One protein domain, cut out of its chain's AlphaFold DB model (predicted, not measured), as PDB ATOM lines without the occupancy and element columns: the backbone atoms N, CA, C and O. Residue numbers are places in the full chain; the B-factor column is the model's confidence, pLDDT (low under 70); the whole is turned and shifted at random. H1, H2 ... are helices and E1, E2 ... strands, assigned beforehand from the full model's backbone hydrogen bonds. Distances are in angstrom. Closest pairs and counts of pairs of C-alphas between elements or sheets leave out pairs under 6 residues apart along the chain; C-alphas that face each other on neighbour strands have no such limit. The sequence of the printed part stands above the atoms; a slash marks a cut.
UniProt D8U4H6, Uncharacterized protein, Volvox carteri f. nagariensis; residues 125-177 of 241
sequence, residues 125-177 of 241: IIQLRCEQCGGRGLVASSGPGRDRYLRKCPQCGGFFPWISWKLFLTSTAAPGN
ATOM      1  N   ILE A 125     -15.608  23.143  39.363       53.09
ATOM      2  CA  ILE A 125     -16.734  22.638  38.609       53.09
ATOM      3  C   ILE A 125     -16.088  21.938  37.404       53.09
ATOM      4  O   ILE A 125     -15.962  22.503  36.323       53.09
ATOM      5  N   ILE A 126     -15.527  20.747  37.633       54.91
ATOM      6  CA  ILE A 126     -14.967  19.864  36.629       54.91
ATOM      7  C   ILE A 126     -16.222  19.296  36.017       54.91
ATOM      8  O   ILE A 126     -16.751  18.266  36.429       54.91
ATOM      9  N   GLN A 127     -16.783  20.075  35.105       57.56
ATOM     10  CA  GLN A 127     -17.849  19.580  34.280       57.56
ATOM     11  C   GLN A 127     -17.283  18.371  33.562       57.56
ATOM     12  O   GLN A 127     -16.277  18.471  32.854       57.56
ATOM     13  N   LEU A 128     -17.892  17.218  33.839       65.94
ATOM     14  CA  LEU A 128     -17.596  15.966  33.166       65.94
ATOM     15  C   LEU A 128     -17.513  16.260  31.668       65.94
ATOM     16  O   LEU A 128     -18.408  16.891  31.096       65.94
ATOM     17  N   ARG A 129     -16.391  15.883  31.046       76.19
ATOM     18  CA  ARG A 129     -16.189  16.109  29.615       76.19
ATOM     19  C   ARG A 129     -17.323  15.405  28.881       76.19
ATOM     20  O   ARG A 129     -17.477  14.199  29.005       76.19
ATOM     21  N   CYS A 130     -18.122  16.162  28.132       80.88
ATOM     22  CA  CYS A 130     -19.187  15.583  27.324       80.88
ATOM     23  C   CYS A 130     -18.581  14.599  26.319       80.88
ATOM     24  O   CYS A 130     -17.743  15.004  25.512       80.88
ATOM     25  N   GLU A 131     -19.020  13.342  26.350       82.81
ATOM     26  CA  GLU A 131     -18.492  12.261  25.507       82.81
ATOM     27  C   GLU A 131     -18.630  12.569  24.010       82.81
ATOM     28  O   GLU A 131     -17.753  12.236  23.221       82.81
ATOM     29  N   GLN A 132     -19.678  13.304  23.618       82.94
ATOM     30  CA  GLN A 132     -19.933  13.629  22.214       82.94
ATOM     31  C   GLN A 132     -18.987  14.699  21.644       82.94
ATOM     32  O   GLN A 132     -18.668  14.667  20.459       82.94
ATOM     33  N   CYS A 133     -18.549  15.670  22.454       84.44
ATOM     34  CA  CYS A 133     -17.669  16.758  21.995       84.44
ATOM     35  C   CYS A 133     -16.292  16.780  22.679       84.44
ATOM     36  O   CYS A 133     -15.518  17.720  22.486       84.44
ATOM     37  N   GLY A 134     -15.985  15.798  23.532       81.00
ATOM     38  CA  GLY A 134     -14.742  15.713  24.308       81.00
ATOM     39  C   GLY A 134     -14.524  16.864  25.302       81.00
ATOM     40  O   GLY A 134     -13.386  17.135  25.692       81.00
ATOM     41  N   GLY A 135     -15.592  17.578  25.675       79.44
ATOM     42  CA  GLY A 135     -15.535  18.800  26.489       79.44
ATOM     43  C   GLY A 135     -15.264  20.091  25.704       79.44
ATOM     44  O   GLY A 135     -15.151  21.153  26.309       79.44
ATOM     45  N   ARG A 136     -15.189  20.036  24.366       78.75
ATOM     46  CA  ARG A 136     -14.981  21.226  23.525       78.75
ATOM     47  C   ARG A 136     -16.235  22.075  23.375       78.75
ATOM     48  O   ARG A 136     -16.113  23.218  22.983       78.75
ATOM     49  N   GLY A 137     -17.430  21.530  23.610       81.06
ATOM     50  CA  GLY A 137     -18.711  22.231  23.457       81.06
ATOM     51  C   GLY A 137     -19.111  22.566  22.011       81.06
ATOM     52  O   GLY A 137     -20.164  23.170  21.800       81.06
ATOM     53  N   LEU A 138     -18.316  22.152  21.018       81.88
ATOM     54  CA  LEU A 138     -18.575  22.338  19.590       81.88
ATOM     55  C   LEU A 138     -18.465  21.004  18.846       81.88
ATOM     56  O   LEU A 138     -17.611  20.178  19.166       81.88
ATOM     57  N   VAL A 139     -19.323  20.819  17.848       84.75
ATOM     58  CA  VAL A 139     -19.318  19.689  16.912       84.75
ATOM     59  C   VAL A 139     -19.343  20.234  15.484       84.75
ATOM     60  O   VAL A 139     -19.915  21.295  15.236       84.75
ATOM     61  N   ALA A 140     -18.697  19.552  14.540       84.94
ATOM     62  CA  ALA A 140     -18.743  19.955  13.137       84.94
ATOM     63  C   ALA A 140     -20.153  19.722  12.574       84.94
ATOM     64  O   ALA A 140     -20.741  18.659  12.781       84.94
ATOM     65  N   SER A 141     -20.709  20.709  11.870       78.62
ATOM     66  CA  SER A 141     -21.972  20.530  11.156       78.62
ATOM     67  C   SER A 141     -21.797  19.535  10.013       78.62
ATOM     68  O   SER A 141     -20.960  19.721   9.135       78.62
ATOM     69  N   SER A 142     -22.616  18.488  10.012       68.50
ATOM     70  CA  SER A 142     -22.647  17.421   9.005       68.50
ATOM     71  C   SER A 142     -23.415  17.819   7.734       68.50
ATOM     72  O   SER A 142     -24.160  17.016   7.180       68.50
ATOM     73  N   GLY A 143     -23.299  19.077   7.303       70.00
ATOM     74  CA  GLY A 143     -23.962  19.566   6.092       70.00
ATOM     75  C   GLY A 143     -23.215  19.137   4.821       70.00
ATOM     76  O   GLY A 143     -21.983  19.129   4.832       70.00
ATOM     77  N   PRO A 144     -23.916  18.800   3.720       48.69
ATOM     78  CA  PRO A 144     -23.287  18.575   2.423       48.69
ATOM     79  C   PRO A 144     -22.783  19.916   1.870       48.69
ATOM     80  O   PRO A 144     -23.545  20.714   1.331       48.69
ATOM     81  N   GLY A 145     -21.497  20.201   2.064       59.12
ATOM     82  CA  GLY A 145     -20.866  21.440   1.614       59.12
ATOM     83  C   GLY A 145     -19.441  21.597   2.145       59.12
ATOM     84  O   GLY A 145     -19.050  20.947   3.112       59.12
ATOM     85  N   ARG A 146     -18.650  22.459   1.493       56.25
ATOM     86  CA  ARG A 146     -17.253  22.742   1.877       56.25
ATOM     87  C   ARG A 146     -17.139  23.541   3.183       56.25
ATOM     88  O   ARG A 146     -16.094  23.501   3.821       56.25
ATOM     89  N   ASP A 147     -18.225  24.175   3.624       62.31
ATOM     90  CA  ASP A 147     -18.273  24.925   4.879       62.31
ATOM     91  C   ASP A 147     -18.727  24.041   6.043       62.31
ATOM     92  O   ASP A 147     -19.884  24.047   6.474       62.31
ATOM     93  N   ARG A 148     -17.774  23.286   6.600       70.81
ATOM     94  CA  ARG A 148     -17.954  22.631   7.902       70.81
ATOM     95  C   ARG A 148     -17.869  23.675   9.013       70.81
ATOM     96  O   ARG A 148     -16.852  23.807   9.689       70.81
ATOM     97  N   TYR A 149     -18.938  24.437   9.212       75.56
ATOM     98  CA  TYR A 149     -19.010  25.356  10.341       75.56
ATOM     99  C   TYR A 149     -19.179  24.587  11.660       75.56
ATOM    100  O   TYR A 149     -19.796  23.519  11.723       75.56
ATOM    101  N   LEU A 150     -18.609  25.130  12.736       78.06
ATOM    102  CA  LEU A 150     -18.717  24.561  14.077       78.06
ATOM    103  C   LEU A 150     -20.039  24.986  14.723       78.06
ATOM    104  O   LEU A 150     -20.365  26.175  14.790       78.06
ATOM    105  N   ARG A 151     -20.789  24.012  15.238       80.31
ATOM    106  CA  ARG A 151     -22.049  24.228  15.957       80.31
ATOM    107  C   ARG A 151     -21.975  23.809  17.413       80.31
ATOM    108  O   ARG A 151     -21.193  22.930  17.766       80.31
ATOM    109  N   LYS A 152     -22.800  24.422  18.264       79.88
ATOM    110  CA  LYS A 152     -22.920  24.059  19.682       79.88
ATOM    111  C   LYS A 152     -23.296  22.585  19.805       79.88
ATOM    112  O   LYS A 152     -24.163  22.087  19.082       79.88
ATOM    113  N   CYS A 153     -22.623  21.883  20.713       82.00
ATOM    114  CA  CYS A 153     -22.934  20.487  20.987       82.00
ATOM    115  C   CYS A 153     -24.379  20.379  21.518       82.00
ATOM    116  O   CYS A 153     -24.698  21.009  22.530       82.00
ATOM    117  N   PRO A 154     -25.255  19.588  20.871       77.50
ATOM    118  CA  PRO A 154     -26.655  19.476  21.277       77.50
ATOM    119  C   PRO A 154     -26.835  18.736  22.609       77.50
ATOM    120  O   PRO A 154     -27.874  18.886  23.240       77.50
ATOM    121  N   GLN A 155     -25.850  17.939  23.034       77.38
ATOM    122  CA  GLN A 155     -25.929  17.151  24.266       77.38
ATOM    123  C   GLN A 155     -25.566  17.964  25.512       77.38
ATOM    124  O   GLN A 155     -26.261  17.874  26.518       77.38
ATOM    125  N   CYS A 156     -24.507  18.779  25.455       78.25
ATOM    126  CA  CYS A 156     -24.047  19.550  26.617       78.25
ATOM    127  C   CYS A 156     -24.444  21.035  26.599       78.25
ATOM    128  O   CYS A 156     -24.040  21.772  27.491       78.25
ATOM    129  N   GLY A 157     -25.185  21.500  25.588       71.75
ATOM    130  CA  GLY A 157     -25.678  22.884  25.513       71.75
ATOM    131  C   GLY A 157     -24.662  23.909  24.996       71.75
ATOM    132  O   GLY A 157     -25.028  25.039  24.680       71.75
ATOM    133  N   GLY A 158     -23.410  23.503  24.796       70.94
ATOM    134  CA  GLY A 158     -22.421  24.287  24.068       70.94
ATOM    135  C   GLY A 158     -21.347  24.962  24.919       70.94
ATOM    136  O   GLY A 158     -21.230  24.761  26.120       70.94
ATOM    137  N   PHE A 159     -20.507  25.692  24.187       62.91
ATOM    138  CA  PHE A 159     -19.147  26.130  24.496       62.91
ATOM    139  C   PHE A 159     -18.951  26.897  25.806       62.91
ATOM    140  O   PHE A 159     -19.684  27.838  26.107       62.91
ATOM    141  N   PHE A 160     -17.863  26.571  26.503       61.78
ATOM    142  CA  PHE A 160     -17.378  27.373  27.613       61.78
ATOM    143  C   PHE A 160     -16.570  28.584  27.135       61.78
ATOM    144  O   PHE A 160     -15.651  28.424  26.329       61.78
ATOM    145  N   PRO A 161     -16.838  29.789  27.666       60.56
ATOM    146  CA  PRO A 161     -16.199  31.021  27.204       60.56
ATOM    147  C   PRO A 161     -14.675  31.063  27.410       60.56
ATOM    148  O   PRO A 161     -14.012  31.891  26.789       60.56
ATOM    149  N   TRP A 162     -14.090  30.167  28.217       61.62
ATOM    150  CA  TRP A 162     -12.651  30.182  28.511       61.62
ATOM    151  C   TRP A 162     -11.750  29.750  27.347       61.62
ATOM    152  O   TRP A 162     -10.575  30.093  27.363       61.62
ATOM    153  N   ILE A 163     -12.250  29.015  26.341       65.88
ATOM    154  CA  ILE A 163     -11.424  28.685  25.163       65.88
ATOM    155  C   ILE A 163     -11.324  29.897  24.227       65.88
ATOM    156  O   ILE A 163     -10.252  30.164  23.696       65.88
ATOM    157  N   SER A 164     -12.421  30.634  24.009       69.50
ATOM    158  CA  SER A 164     -12.420  31.898  23.260       69.50
ATOM    159  C   SER A 164     -13.809  32.539  23.234       69.50
ATOM    160  O   SER A 164     -14.764  31.971  22.697       69.50
ATOM    161  N   TRP A 165     -13.903  33.787  23.692       74.88
ATOM    162  CA  TRP A 165     -15.100  34.614  23.517       74.88
ATOM    163  C   TRP A 165     -15.463  34.838  22.042       74.88
ATOM    164  O   TRP A 165     -16.642  34.912  21.702       74.88
ATOM    165  N   LYS A 166     -14.468  34.879  21.146       76.12
ATOM    166  CA  LYS A 166     -14.693  35.059  19.705       76.12
ATOM    167  C   LYS A 166     -15.451  33.870  19.117       76.12
ATOM    168  O   LYS A 166     -16.457  34.083  18.458       76.12
ATOM    169  N   LEU A 167     -15.027  32.638  19.415       69.38
ATOM    170  CA  LEU A 167     -15.715  31.411  18.976       69.38
ATOM    171  C   LEU A 167     -17.123  31.285  19.575       69.38
ATOM    172  O   LEU A 167     -18.050  30.824  18.908       69.38
ATOM    173  N   PHE A 168     -17.307  31.721  20.822       70.25
ATOM    174  CA  PHE A 168     -18.621  31.739  21.464       70.25
ATOM    175  C   PHE A 168     -19.606  32.674  20.739       70.25
ATOM    176  O   PHE A 168     -20.734  32.282  20.423       70.25
ATOM    177  N   LEU A 169     -19.170  33.895  20.422       72.06
ATOM    178  CA  LEU A 169     -20.010  34.885  19.750       72.06
ATOM    179  C   LEU A 169     -20.229  34.549  18.268       72.06
ATOM    180  O   LEU A 169     -21.352  34.667  17.783       72.06
ATOM    181  N   THR A 170     -19.210  34.054  17.558       71.81
ATOM    182  CA  THR A 170     -19.345  33.691  16.135       71.81
ATOM    183  C   THR A 170     -20.142  32.412  15.926       71.81
ATOM    184  O   THR A 170     -20.878  32.317  14.947       71.81
ATOM    185  N   SER A 171     -20.065  31.441  16.844       64.94
ATOM    186  CA  SER A 171     -20.894  30.237  16.740       64.94
ATOM    187  C   SER A 171     -22.377  30.577  16.866       64.94
ATOM    188  O   SER A 171     -23.179  30.034  16.124       64.94
ATOM    189  N   THR A 172     -22.765  31.545  17.694       63.62
ATOM    190  CA  THR A 172     -24.183  31.927  17.841       63.62
ATOM    191  C   THR A 172     -24.710  32.773  16.665       63.62
ATOM    192  O   THR A 172     -25.915  32.979  16.552       63.62
ATOM    193  N   ALA A 173     -23.837  33.243  15.766       60.97
ATOM    194  CA  ALA A 173     -24.208  34.145  14.672       60.97
ATOM    195  C   ALA A 173     -24.950  33.458  13.508       60.97
ATOM    196  O   ALA A 173     -25.628  34.132  12.735       60.97
ATOM    197  N   ALA A 174     -24.853  32.132  13.372       63.62
ATOM    198  CA  ALA A 174     -25.587  31.395  12.347       63.62
ATOM    199  C   ALA A 174     -27.022  31.076  12.826       63.62
ATOM    200  O   ALA A 174     -27.173  30.448  13.883       63.62
ATOM    201  N   PRO A 175     -28.080  31.436  12.065       53.50
ATOM    202  CA  PRO A 175     -29.456  31.061  12.384       53.50
ATOM    203  C   PRO A 175     -29.571  29.533  12.506       53.50
ATOM    204  O   PRO A 175     -29.342  28.807  11.544       53.50
ATOM    205  N   GLY A 176     -29.869  29.038  13.710       60.34
ATOM    206  CA  GLY A 176     -29.938  27.600  14.017       60.34
ATOM    207  C   GLY A 176     -28.831  27.076  14.942       60.34
ATOM    208  O   GLY A 176     -28.929  25.948  15.428       60.34
ATOM    209  N   ASN A 177     -27.816  27.881  15.266       58.66
ATOM    210  CA  ASN A 177     -26.688  27.474  16.109       58.66
ATOM    211  C   ASN A 177     -26.869  27.861  17.588       58.66
ATOM    212  O   ASN A 177     -26.047  28.534  18.214       58.66
TER     213      ASN A 177
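AT A GLANCE: This is residues 125 to 177 of the 241 residues of an uncharacterized protein of Volvox carteri f. nagariensis (UniProt D8U4H6). The printed part has little regular structure: a short two-strand hairpin, E1 and E2, lies amid long loops, with one small helix, H1, on the E2 side. The first residues and the hairpin's loop reach to the two ends of an elongated outline. The printed part has 53 residues, 13 of them in named elements, in the order E1, E2, H1; the strands are antiparallel and the class is mixed. The whole is compact, with a radius of gyration of the C-alphas of 11.3 A and spans of 36 by 22 by 16 A.

HOW THE PARTS SIT: E1, residues 138 to 140, and E2, residues 150 to 152, form an antiparallel hairpin at 135 degrees. N 139 and O 151 are within hydrogen-bond range at 2.8 A, as are N 151 and O 139 at 2.9 A. H1, residues 165 to 171, comes closest to E2 with the C-alphas of Ser 171 and Arg 151, 6.2 A apart. E1 and H1 are apart. Every O i to N i+4 pair in H1 is within hydrogen-bond range.

IN THESE COORDINATES: E1 begins at C-alpha 138, (-18.575, 22.338, 19.590). H1, 9.9 A long, ends at C-alpha 171, (-20.894, 30.237, 16.740).

THE WHOLE: The C-alphas farthest apart, Ile 125 and Gly 145, are 37.2 A apart. The printed part has no cut; the link from E2 to H1 is long. Mean pLDDT of the printed part is 70.5, with 23 residues under 70, among them 171 to 177.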